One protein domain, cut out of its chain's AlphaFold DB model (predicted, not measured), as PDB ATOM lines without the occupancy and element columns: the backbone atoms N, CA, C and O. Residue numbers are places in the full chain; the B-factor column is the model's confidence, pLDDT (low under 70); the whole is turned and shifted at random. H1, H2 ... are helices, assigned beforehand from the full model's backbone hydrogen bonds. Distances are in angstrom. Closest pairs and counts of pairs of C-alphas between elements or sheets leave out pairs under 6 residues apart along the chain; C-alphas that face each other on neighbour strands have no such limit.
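What this domain is: This is residues 4 to 96 of the 293 residues of an uncharacterized protein of Paraburkholderia aspalathi (UniProt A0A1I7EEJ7). Two long helices, H1 and then H2, meet near their ends at a tight turn and make a narrow V whose arms spread apart away from the turn. The longer arm, H2, reaches past the free end of H1. The printed part has 93 residues, with no named strand; the class is all helix. It is extended, with a radius of gyration of the C-alphas of 23.5 A and spans of 80 by 33 by 7 A.

Where its parts are: H1, residues 4 to 40, is 54.8 A long and begins at C-alpha 4 (183.606, 64.094, 166.134). H2, residues 44 to 96, is 78.0 A long and ends at C-alpha 96 (168.255, 88.937, 151.675).

How they stand to each other: H1 and H2 only just touch, only at the corner by their link, with 3 pairs of C-alphas within 8 A. Residues 37 to 40 of H1 and 46 to 47 of H2 alone take part; the closest C-alphas, of Thr 37 and Val 47, are 6.6 A apart. The helices run opposite ways at a shallow tilt of 16 degrees. In both, every O i to N i+4 pair is within hydrogen-bond range.

The domain as a whole: The C-alphas farthest apart, of Asn 42 and Asp 96, are 80.3 A apart. The printed part has no cut. Residues 4 to 13, 40 to 49 and 51 have pLDDT under 70.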
ATOM      1  N   GLU A   4     184.174  64.932 167.203       60.75
ATOM      2  CA  GLU A   4     183.606  64.094 166.134       60.75
ATOM      3  C   GLU A   4     184.017  62.616 166.254       60.75
ATOM      4  O   GLU A   4     183.180  61.724 166.099       60.75
ATOM      5  N   GLU A   5     185.272  62.323 166.619       58.16
ATOM      6  CA  GLU A   5     185.745  60.939 166.792       58.16
ATOM      7  C   GLU A   5     185.068  60.235 167.976       58.16
ATOM      8  O   GLU A   5     184.811  59.026 167.943       58.16
ATOM      9  N   ILE A   6     184.754  60.985 169.037       62.66
ATOM     10  CA  ILE A   6     184.053  60.460 170.218       62.66
ATOM     11  C   ILE A   6     182.590  60.143 169.874       62.66
ATOM     12  O   ILE A   6     182.059  59.129 170.344       62.66
ATOM     13  N   PHE A   7     181.955  60.966 169.036       57.91
ATOM     14  CA  PHE A   7     180.558  60.794 168.640       57.91
ATOM     15  C   PHE A   7     180.369  59.569 167.735       57.91
ATOM     16  O   PHE A   7     179.587  58.675 168.067       57.91
ATOM     17  N   HIS A   8     181.186  59.432 166.686       55.81
ATOM     18  CA  HIS A   8     181.142  58.257 165.806       55.81
ATOM     19  C   HIS A   8     181.488  56.946 166.524       55.81
ATOM     20  O   HIS A   8     180.937  55.886 166.210       55.81
ATOM     21  N   LYS A   9     182.372  56.989 167.528       64.00
ATOM     22  CA  LYS A   9     182.697  55.810 168.346       64.00
ATOM     23  C   LYS A   9     181.536  55.390 169.251       64.00
ATOM     24  O   LYS A   9     181.368  54.192 169.486       64.00
ATOM     25  N   LYS A  10     180.738  56.337 169.760       61.16
ATOM     26  CA  LYS A  10     179.522  56.036 170.535       61.16
ATOM     27  C   LYS A  10     178.426  55.446 169.650       61.16
ATOM     28  O   LYS A  10     177.849  54.429 170.020       61.16
ATOM     29  N   GLU A  11     178.203  56.021 168.476       66.31
ATOM     30  CA  GLU A  11     177.172  55.573 167.535       66.31
ATOM     31  C   GLU A  11     177.419  54.137 167.041       66.31
ATOM     32  O   GLU A  11     176.535  53.281 167.130       66.31
ATOM     33  N   LYS A  12     178.664  53.811 166.658       66.12
ATOM     34  CA  LYS A  12     179.045  52.439 166.270       66.12
ATOM     35  C   LYS A  12     178.847  51.421 167.396       66.12
ATOM     36  O   LYS A  12     178.459  50.288 167.129       66.12
ATOM     37  N   ARG A  13     179.090  51.802 168.655       69.94
ATOM     38  CA  ARG A  13     178.882  50.907 169.810       69.94
ATOM     39  C   ARG A  13     177.405  50.609 170.046       69.94
ATOM     40  O   ARG A  13     177.082  49.469 170.353       69.94
ATOM     41  N   VAL A  14     176.526  51.595 169.877       74.31
ATOM     42  CA  VAL A  14     175.075  51.387 170.011       74.31
ATOM     43  C   VAL A  14     174.565  50.464 168.905       74.31
ATOM     44  O   VAL A  14     173.869  49.498 169.208       74.31
ATOM     45  N   ALA A  15     174.978  50.691 167.655       72.31
ATOM     46  CA  ALA A  15     174.595  49.834 166.534       72.31
ATOM     47  C   ALA A  15     175.035  48.372 166.741       72.31
ATOM     48  O   ALA A  15     174.235  47.456 166.564       72.31
ATOM     49  N   ILE A  16     176.274  48.146 167.192       80.62
ATOM     50  CA  ILE A  16     176.790  46.798 167.484       80.62
ATOM     51  C   ILE A  16     175.999  46.132 168.619       80.62
ATOM     52  O   ILE A  16     175.629  44.965 168.499       80.62
ATOM     53  N   SER A  17     175.691  46.860 169.696       76.88
ATOM     54  CA  SER A  17     174.899  46.319 170.807       76.88
ATOM     55  C   SER A  17     173.493  45.898 170.374       76.88
ATOM     56  O   SER A  17     173.024  44.843 170.793       76.88
ATOM     57  N   VAL A  18     172.830  46.675 169.509       77.31
ATOM     58  CA  VAL A  18     171.496  46.331 168.980       77.31
ATOM     59  C   VAL A  18     171.546  45.049 168.147       77.31
ATOM     60  O   VAL A  18     170.699  44.175 168.325       77.31
ATOM     61  N   VAL A  19     172.566  44.892 167.297       80.25
ATOM     62  CA  VAL A  19     172.752  43.673 166.492       80.25
ATOM     63  C   VAL A  19     172.985  42.447 167.381       80.25
ATOM     64  O   VAL A  19     172.381  41.403 167.150       80.25
ATOM     65  N   ILE A  20     173.799  42.568 168.434       86.25
ATOM     66  CA  ILE A  20     174.054  41.465 169.377       86.25
ATOM     67  C   ILE A  20     172.773  41.052 170.115       86.25
ATOM     68  O   ILE A  20     172.514  39.860 170.274       86.25
ATOM     69  N   ILE A  21     171.955  42.017 170.548       83.50
ATOM     70  CA  ILE A  21     170.677  41.737 171.225       83.50
ATOM     71  C   ILE A  21     169.702  41.030 170.277       83.50
ATOM     72  O   ILE A  21     169.034  40.080 170.690       83.50
ATOM     73  N   LEU A  22     169.643  41.448 169.010       83.12
ATOM     74  CA  LEU A  22     168.824  40.789 167.990       83.12
ATOM     75  C   LEU A  22     169.260  39.336 167.773       83.12
ATOM     76  O   LEU A  22     168.419  38.444 167.847       83.12
ATOM     77  N   LEU A  23     170.563  39.089 167.611       84.44
ATOM     78  CA  LEU A  23     171.110  37.736 167.435       84.44
ATOM     79  C   LEU A  23     170.851  36.831 168.649       84.44
ATOM     80  O   LEU A  23     170.509  35.661 168.491       84.44
ATOM     81  N   LEU A  24     170.975  37.364 169.871       86.81
ATOM     82  CA  LEU A  24     170.653  36.616 171.091       86.81
ATOM     83  C   LEU A  24     169.165  36.275 171.176       86.81
ATOM     84  O   LEU A  24     168.805  35.168 171.573       86.81
ATOM     85  N   THR A  25     168.304  37.214 170.791       83.19
ATOM     86  CA  THR A  25     166.852  37.007 170.795       83.19
ATOM     87  C   THR A  25     166.455  35.936 169.779       83.19
ATOM     88  O   THR A  25     165.692  35.030 170.113       83.19
ATOM     89  N   GLU A  26     167.022  35.985 168.571       80.25
ATOM     90  CA  GLU A  26     166.817  34.972 167.531       80.25
ATOM     91  C   GLU A  26     167.262  33.582 168.002       80.25
ATOM     92  O   GLU A  26     166.496  32.621 167.905       80.25
ATOM     93  N   PHE A  27     168.446  33.486 168.613       86.44
ATOM     94  CA  PHE A  27     168.964  32.231 169.156       86.44
ATOM     95  C   PHE A  27     168.036  31.619 170.218       86.44
ATOM     96  O   PHE A  27     167.756  30.420 170.182       86.44
ATOM     97  N   ILE A  28     167.515  32.435 171.143       86.31
ATOM     98  CA  ILE A  28     166.599  31.972 172.200       86.31
ATOM     99  C   ILE A  28     165.290  31.444 171.600       86.31
ATOM    100  O   ILE A  28     164.806  30.382 172.007       86.31
ATOM    101  N   ILE A  29     164.721  32.158 170.626       81.69
ATOM    102  CA  ILE A  29     163.477  31.749 169.961       81.69
ATOM    103  C   ILE A  29     163.696  30.439 169.196       81.69
ATOM    104  O   ILE A  29     162.922  29.493 169.364       81.69
ATOM    105  N   GLN A  30     164.772  30.344 168.414       79.25
ATOM    106  CA  GLN A  30     165.075  29.155 167.619       79.25
ATOM    107  C   GLN A  30     165.338  27.928 168.503       79.25
ATOM    108  O   GLN A  30     164.832  26.842 168.215       79.25
ATOM    109  N   HIS A  31     166.052  28.102 169.621       80.56
ATOM    110  CA  HIS A  31     166.267  27.037 170.598       80.56
ATOM    111  C   HIS A  31     164.953  26.573 171.244       80.56
ATOM    112  O   HIS A  31     164.707  25.371 171.347       80.56
ATOM    113  N   SER A  32     164.078  27.514 171.611       75.12
ATOM    114  CA  SER A  32     162.772  27.208 172.209       75.12
ATOM    115  C   SER A  32     161.875  26.419 171.249       75.12
ATOM    116  O   SER A  32     161.251  25.434 171.647       75.12
ATOM    117  N   ILE A  33     161.851  26.802 169.966       76.56
ATOM    118  CA  ILE A  33     161.095  26.093 168.922       76.56
ATOM    119  C   ILE A  33     161.686  24.703 168.674       76.56
ATOM    120  O   ILE A  33     160.938  23.730 168.565       76.56
ATOM    121  N   TYR A  34     163.014  24.579 168.619       78.50
ATOM    122  CA  TYR A  34     163.676  23.288 168.438       78.50
ATOM    123  C   TYR A  34     163.365  22.331 169.594       78.50
ATOM    124  O   TYR A  34     162.986  21.185 169.360       78.50
ATOM    125  N   GLN A  35     163.448  22.809 170.837       76.62
ATOM    126  CA  GLN A  35     163.145  22.010 172.022       76.62
ATOM    127  C   GLN A  35     161.665  21.603 172.077       76.62
ATOM    128  O   GLN A  35     161.353  20.449 172.379       76.62
ATOM    129  N   ALA A  36     160.754  22.516 171.730       73.62
ATOM    130  CA  ALA A  36     159.339  22.196 171.584       73.62
ATOM    131  C   ALA A  36     159.115  21.147 170.482       73.62
ATOM    132  O   ALA A  36     158.391  20.184 170.688       73.62
ATOM    133  N   THR A  37     159.788  21.253 169.342       71.50
ATOM    134  CA  THR A  37     159.643  20.272 168.255       71.50
ATOM    135  C   THR A  37     160.203  18.904 168.655       71.50
ATOM    136  O   THR A  37     159.573  17.883 168.397       71.50
ATOM    137  N   TYR A  38     161.344  18.873 169.350       73.62
ATOM    138  CA  TYR A  38     161.979  17.644 169.833       73.62
ATOM    139  C   TYR A  38     161.098  16.893 170.839       73.62
ATOM    140  O   TYR A  38     160.900  15.686 170.713       73.62
ATOM    141  N   ASN A  39     160.498  17.610 171.795       71.62
ATOM    142  CA  ASN A  39     159.617  17.012 172.802       71.62
ATOM    143  C   ASN A  39     158.321  16.435 172.203       71.62
ATOM    144  O   ASN A  39     157.730  15.525 172.781       71.62
ATOM    145  N   TRP A  40     157.888  16.939 171.046       66.50
ATOM    146  CA  TRP A  40     156.642  16.541 170.383       66.50
ATOM    147  C   TRP A  40     156.875  15.689 169.121       66.50
ATOM    148  O   TRP A  40     155.917  15.313 168.444       66.50
ATOM    149  N   ALA A  41     158.128  15.316 168.832       59.59
ATOM    150  CA  ALA A  41     158.533  14.598 167.621       59.59
ATOM    151  C   ALA A  41     157.863  13.217 167.449       59.59
ATOM    152  O   ALA A  41     157.715  12.740 166.327       59.59
ATOM    153  N   ASN A  42     157.403  12.594 168.540       62.34
ATOM    154  CA  ASN A  42     156.681  11.315 168.494       62.34
ATOM    155  C   ASN A  42     155.226  11.438 168.000       62.34
ATOM    156  O   ASN A  42     154.586  10.422 167.731       62.34
ATOM    157  N   ILE A  43     154.692  12.656 167.849       64.06
ATOM    158  CA  ILE A  43     153.338  12.910 167.345       64.06
ATOM    159  C   ILE A  43     153.469  13.581 165.974       64.06
ATOM    160  O   ILE A  43     153.495  14.805 165.856       64.06
ATOM    161  N   ARG A  44     153.540  12.769 164.913       58.28
ATOM    162  CA  ARG A  44     153.751  13.223 163.521       58.28
ATOM    163  C   ARG A  44     152.766  14.324 163.084       58.28
ATOM    164  O   ARG A  44     153.153  15.262 162.404       58.28
ATOM    165  N   SER A  45     151.526  14.265 163.577       61.53
ATOM    166  CA  SER A  45     150.485  15.270 163.312       61.53
ATOM    167  C   SER A  45     150.736  16.639 163.965       61.53
ATOM    168  O   SER A  45     150.225  17.639 163.467       61.53
ATOM    169  N   ALA A  46     151.474  16.708 165.080       61.53
ATOM    170  CA  ALA A  46     151.772  17.970 165.762       61.53
ATOM    171  C   ALA A  46     152.915  18.723 165.062       61.53
ATOM    172  O   ALA A  46     152.862  19.944 164.930       61.53
ATOM    173  N   VAL A  47     153.910  17.989 164.555       61.56
ATOM    174  CA  VAL A  47     155.052  18.549 163.815       61.56
ATOM    175  C   VAL A  47     154.599  19.198 162.499       61.56
ATOM    176  O   VAL A  47     155.000  20.325 162.210       61.56
ATOM    177  N   ASP A  48     153.694  18.556 161.752       65.38
ATOM    178  CA  ASP A  48     153.158  19.113 160.498       65.38
ATOM    179  C   ASP A  48     152.288  20.366 160.739       65.38
ATOM    180  O   ASP A  48     152.359  21.340 159.985       65.38
ATOM    181  N   GLY A  49     151.515  20.391 161.833       67.56
ATOM    182  CA  GLY A  49     150.729  21.562 162.239       67.56
ATOM    183  C   GLY A  49     151.595  22.764 162.632       67.56
ATOM    184  O   GLY A  49     151.284  23.898 162.260       67.56
ATOM    185  N   ILE A  50     152.716  22.523 163.322       72.06
ATOM    186  CA  ILE A  50     153.699  23.562 163.669       72.06
ATOM    187  C   ILE A  50     154.389  24.102 162.406       72.06
ATOM    188  O   ILE A  50     154.565  25.315 162.286       72.06
ATOM    189  N   GLY A  51     154.722  23.243 161.435       69.81
ATOM    190  CA  GLY A  51     155.310  23.664 160.156       69.81
ATOM    191  C   GLY A  51     154.380  24.557 159.322       69.81
ATOM    192  O   GLY A  51     154.810  25.579 158.771       69.81
ATOM    193  N   LEU A  52     153.084  24.232 159.287       70.62
ATOM    194  CA  LEU A  52     152.080  25.055 158.608       70.62
ATOM    195  C   LEU A  52     151.872  26.399 159.328       70.62
ATOM    196  O   LEU A  52     151.871  27.450 158.685       70.62
ATOM    197  N   ALA A  53     151.766  26.382 160.662       75.06
ATOM    198  CA  ALA A  53     151.638  27.595 161.468       75.06
ATOM    199  C   ALA A  53     152.867  28.511 161.335       75.06
ATOM    200  O   ALA A  53     152.713  29.720 161.172       75.06
ATOM    201  N   GLY A  54     154.080  27.949 161.324       75.94
ATOM    202  CA  GLY A  54     155.324  28.698 161.125       75.94
ATOM    203  C   GLY A  54     155.408  29.369 159.749       75.94
ATOM    204  O   GLY A  54     155.836  30.521 159.640       75.94
ATOM    205  N   THR A  55     154.922  28.689 158.707       75.69
ATOM    206  CA  THR A  55     154.829  29.253 157.351       75.69
ATOM    207  C   THR A  55     153.830  30.408 157.305       75.69
ATOM    208  O   THR A  55     154.125  31.473 156.763       75.69
ATOM    209  N   LEU A  56     152.666  30.234 157.934       74.00
ATOM    210  CA  LEU A  56     151.607  31.243 157.965       74.00
ATOM    211  C   LEU A  56     152.038  32.488 158.757       74.00
ATOM    212  O   LEU A  56     151.844  33.611 158.294       74.00
ATOM    213  N   ILE A  57     152.721  32.299 159.889       80.62
ATOM    214  CA  ILE A  57     153.328  33.385 160.673       80.62
ATOM    215  C   ILE A  57     154.421  34.103 159.868       80.62
ATOM    216  O   ILE A  57     154.465  35.331 159.880       80.62
ATOM    217  N   SER A  58     155.263  33.376 159.125       80.12
ATOM    218  CA  SER A  58     156.304  33.989 158.280       80.12
ATOM    219  C   SER A  58     155.717  34.855 157.167       80.12
ATOM    220  O   SER A  58     156.222  35.948 156.913       80.12
ATOM    221  N   ILE A  59     154.622  34.416 156.536       79.44
ATOM    222  CA  ILE A  59     153.911  35.217 155.528       79.44
ATOM    223  C   ILE A  59     153.357  36.499 156.163       79.44
ATOM    224  O   ILE A  59     153.548  37.586 155.617       79.44
ATOM    225  N   VAL A  60     152.721  36.398 157.335       83.69
ATOM    226  CA  VAL A  60     152.180  37.567 158.049       83.69
ATOM    227  C   VAL A  60     153.295  38.540 158.445       83.69
ATOM    228  O   VAL A  60     153.163  39.740 158.209       83.69
ATOM    229  N   LEU A  61     154.415  38.045 158.977       82.69
ATOM    230  CA  LEU A  61     155.575  38.877 159.313       82.69
ATOM    231  C   LEU A  61     156.183  39.547 158.075       82.69
ATOM    232  O   LEU A  61     156.532  40.725 158.138       82.69
ATOM    233  N   GLY A  62     156.253  38.842 156.943       84.56
ATOM    234  CA  GLY A  62     156.688  39.414 155.669       84.56
ATOM    235  C   GLY A  62     155.796  40.572 155.215       84.56
ATOM    236  O   GLY A  62     156.303  41.629 154.841       84.56
ATOM    237  N   ILE A  63     154.472  40.423 155.322       86.00
ATOM    238  CA  ILE A  63     153.517  41.496 154.999       86.00
ATOM    239  C   ILE A  63     153.712  42.697 155.933       86.00
ATOM    240  O   ILE A  63     153.787  43.832 155.463       86.00
ATOM    241  N   VAL A  64     153.847  42.463 157.243       84.38
ATOM    242  CA  VAL A  64     154.082  43.535 158.227       84.38
ATOM    243  C   VAL A  64     155.390  44.276 157.934       84.38
ATOM    244  O   VAL A  64     155.412  45.506 157.972       84.38
ATOM    245  N   ALA A  65     156.458  43.557 157.583       85.31
ATOM    246  CA  ALA A  65     157.740  44.155 157.221       85.31
ATOM    247  C   ALA A  65     157.636  45.035 155.965       85.31
ATOM    248  O   ALA A  65     158.166  46.146 155.953       85.31
ATOM    249  N   ILE A  66     156.907  44.581 154.940       80.50
ATOM    250  CA  ILE A  66     156.660  45.364 153.722       80.50
ATOM    251  C   ILE A  66     155.887  46.646 154.055       80.50
ATOM    252  O   ILE A  66     156.307  47.732 153.657       80.50
ATOM    253  N   VAL A  67     154.795  46.551 154.821       85.06
ATOM    254  CA  VAL A  67     153.990  47.723 155.220       85.06
ATOM    255  C   VAL A  67     154.830  48.718 156.019       85.06
ATOM    256  O   VAL A  67     154.796  49.918 155.742       85.06
ATOM    257  N   TYR A  68     155.625  48.230 156.972       80.25
ATOM    258  CA  TYR A  68     156.509  49.079 157.764       80.25
ATOM    259  C   TYR A  68     157.560  49.781 156.892       80.25
ATOM    260  O   TYR A  68     157.758  50.989 157.034       80.25
ATOM    261  N   ALA A  69     158.174  49.068 155.943       75.75
ATOM    262  CA  ALA A  69     159.130  49.649 154.999       75.75
ATOM    263  C   ALA A  69     158.492  50.749 154.130       75.75
ATOM    264  O   ALA A  69     159.096  51.805 153.941       75.75
ATOM    265  N   PHE A  70     157.253  50.552 153.662       76.56
ATOM    266  CA  PHE A  70     156.506  51.577 152.923       76.56
ATOM    267  C   PHE A  70     156.210  52.816 153.779       76.56
ATOM    268  O   PHE A  70     156.476  53.940 153.344       76.56
ATOM    269  N   MET A  71     155.722  52.634 155.010       76.62
ATOM    270  CA  MET A  71     155.456  53.751 155.926       76.62
ATOM    271  C   MET A  71     156.733  54.525 156.278       76.62
ATOM    272  O   MET A  71     156.728  55.758 156.339       76.62
ATOM    273  N   GLN A  72     157.842  53.812 156.488       79.50
ATOM    274  CA  GLN A  72     159.135  54.426 156.763       79.50
ATOM    275  C   GLN A  72     159.668  55.186 155.539       79.50
ATOM    276  O   GLN A  72     160.183  56.295 155.697       79.50
ATOM    277  N   GLY A  73     159.478  54.644 154.332       79.19
ATOM    278  CA  GLY A  73     159.806  55.314 153.075       79.19
ATOM    279  C   GLY A  73     159.040  56.626 152.884       79.19
ATOM    280  O   GLY A  73     159.647  57.649 152.565       79.19
ATOM    281  N   GLU A  74     157.731  56.647 153.159       79.56
ATOM    282  CA  GLU A  74     156.946  57.890 153.122       79.56
ATOM    283  C   GLU A  74     157.427  58.918 154.151       79.56
ATOM    284  O   GLU A  74     157.572  60.098 153.826       79.56
ATOM    285  N   SER A  75     157.688  58.484 155.387       73.12
ATOM    286  CA  SER A  75     158.163  59.368 156.457       73.12
ATOM    287  C   SER A  75     159.522  59.997 156.121       73.12
ATOM    288  O   SER A  75     159.710  61.210 156.276       73.12
ATOM    289  N   GLN A  76     160.450  59.206 155.574       72.12
ATOM    290  CA  GLN A  76     161.739  59.707 155.091       72.12
ATOM    291  C   GLN A  76     161.564  60.689 153.930       72.12
ATOM    292  O   GLN A  76     162.191  61.747 153.928       72.12
ATOM    293  N   ASN A  77     160.674  60.398 152.978       83.88
ATOM    294  CA  ASN A  77     160.434  61.291 151.846       83.88
ATOM    295  C   ASN A  77     159.844  62.640 152.296       83.88
ATOM    296  O   ASN A  77     160.313  63.696 151.872       83.88
ATOM    297  N   ARG A  78     158.878  62.626 153.227       81.38
ATOM    298  CA  ARG A  78     158.322  63.853 153.829       81.38
ATOM    299  C   ARG A  78     159.392  64.656 154.568       81.38
ATOM    300  O   ARG A  78     159.445  65.876 154.425       81.38
ATOM    301  N   THR A  79     160.265  63.982 155.313       77.19
ATOM    302  CA  THR A  79     161.380  64.628 156.025       77.19
ATOM    303  C   THR A  79     162.363  65.273 155.043       77.19
ATOM    304  O   THR A  79     162.728  66.435 155.211       77.19
ATOM    305  N   ASN A  80     162.722  64.578 153.961       77.81
ATOM    306  CA  ASN A  80     163.602  65.112 152.917       77.81
ATOM    307  C   ASN A  80     162.985  66.318 152.194       77.81
ATOM    308  O   ASN A  80     163.678  67.303 151.937       77.81
ATOM    309  N   GLN A  81     161.678  66.288 151.917       86.56
ATOM    310  CA  GLN A  81     160.964  67.438 151.354       86.56
ATOM    311  C   GLN A  81     160.989  68.640 152.303       86.56
ATOM    312  O   GLN A  81     161.271  69.759 151.875       86.56
ATOM    313  N   GLN A  82     160.746  68.426 153.600       83.19
ATOM    314  CA  GLN A  82     160.824  69.496 154.597       83.19
ATOM    315  C   GLN A  82     162.236  70.080 154.708       83.19
ATOM    316  O   GLN A  82     162.376  71.302 154.750       83.19
ATOM    317  N   LEU A  83     163.274  69.240 154.692       79.25
ATOM    318  CA  LEU A  83     164.672  69.682 154.684       79.25
ATOM    319  C   LEU A  83     165.005  70.499 153.432       79.25
ATOM    320  O   LEU A  83     165.622  71.554 153.541       79.25
ATOM    321  N   SER A  84     164.544  70.072 152.254       85.12
ATOM    322  CA  SER A  84     164.725  70.824 151.008       85.12
ATOM    323  C   SER A  84     164.055  72.203 151.064       85.12
ATOM    324  O   SER A  84     164.664  73.205 150.689       85.12
ATOM    325  N   ILE A  85     162.840  72.290 151.617       89.50
ATOM    326  CA  ILE A  85     162.147  73.569 151.826       89.50
ATOM    327  C   ILE A  85     162.906  74.450 152.825       89.50
ATOM    328  O   ILE A  85     163.027  75.655 152.604       89.50
ATOM    329  N   GLN A  86     163.414  73.880 153.920       83.31
ATOM    330  CA  GLN A  86     164.203  74.624 154.903       83.31
ATOM    331  C   GLN A  86     165.512  75.147 154.301       83.31
ATOM    332  O   GLN A  86     165.830  76.315 154.504       83.31
ATOM    333  N   LEU A  87     166.212  74.342 153.497       86.12
ATOM    334  CA  LEU A  87     167.398  74.772 152.750       86.12
ATOM    335  C   LEU A  87     167.067  75.903 151.771       86.12
ATOM    336  O   LEU A  87     167.756  76.917 151.760       86.12
ATOM    337  N   GLY A  88     165.969  75.787 151.021       87.62
ATOM    338  CA  GLY A  88     165.524  76.848 150.115       87.62
ATOM    339  C   GLY A  88     165.146  78.147 150.838       87.62
ATOM    340  O   GLY A  88     165.390  79.236 150.327       87.62
ATOM    341  N   ARG A  89     164.573  78.063 152.048       90.38
ATOM    342  CA  ARG A  89     164.329  79.243 152.897       90.38
ATOM    343  C   ARG A  89     165.634  79.845 153.408       90.38
ATOM    344  O   ARG A  89     165.754  81.062 153.417       90.38
ATOM    345  N   MET A  90     166.592  79.013 153.809       85.50
ATOM    346  CA  MET A  90     167.898  79.465 154.286       85.50
ATOM    347  C   MET A  90     168.671  80.207 153.192       85.50
ATOM    348  O   MET A  90     169.228  81.265 153.464       85.50
ATOM    349  N   ASP A  91     168.636  79.700 151.962       89.94
ATOM    350  CA  ASP A  91     169.269  80.330 150.801       89.94
ATOM    351  C   ASP A  91     168.647  81.702 150.481       89.94
ATOM    352  O   ASP A  91     169.347  82.692 150.284       89.94
ATOM    353  N   ARG A  92     167.313  81.815 150.559       91.81
ATOM    354  CA  ARG A  92     166.627  83.115 150.442       91.81
ATOM    355  C   ARG A  92     167.033  84.086 151.545       91.81
ATOM    356  O   ARG A  92     167.378  85.220 151.240       91.81
ATOM    357  N   THR A  93     167.047  83.642 152.802       88.25
ATOM    358  CA  THR A  93     167.489  84.481 153.925       88.25
ATOM    359  C   THR A  93     168.936  84.944 153.746       88.25
ATOM    360  O   THR A  93     169.255  86.084 154.070       88.25
ATOM    361  N   HIS A  94     169.812  84.087 153.217       89.12
ATOM    362  CA  HIS A  94     171.191  84.456 152.908       89.12
ATOM    363  C   HIS A  94     171.255  85.562 151.843       89.12
ATOM    364  O   HIS A  94     171.933  86.568 152.047       89.12
ATOM    365  N   ASN A  95     170.495  85.425 150.755       91.81
ATOM    366  CA  ASN A  95     170.432  86.440 149.697       91.81
ATOM    367  C   ASN A  95     169.856  87.776 150.204       91.81
ATOM    368  O   ASN A  95     170.381  88.843 149.878       91.81
ATOM    369  N   ASP A  96     168.827  87.736 151.054       92.12
ATOM    370  CA  ASP A  96     168.255  88.937 151.675       92.12
ATOM    371  C   ASP A  96     169.270  89.635 152.598       92.12
ATOM    372  O   ASP A  96     169.370  90.868 152.611       92.12
TER     373      ASP A  96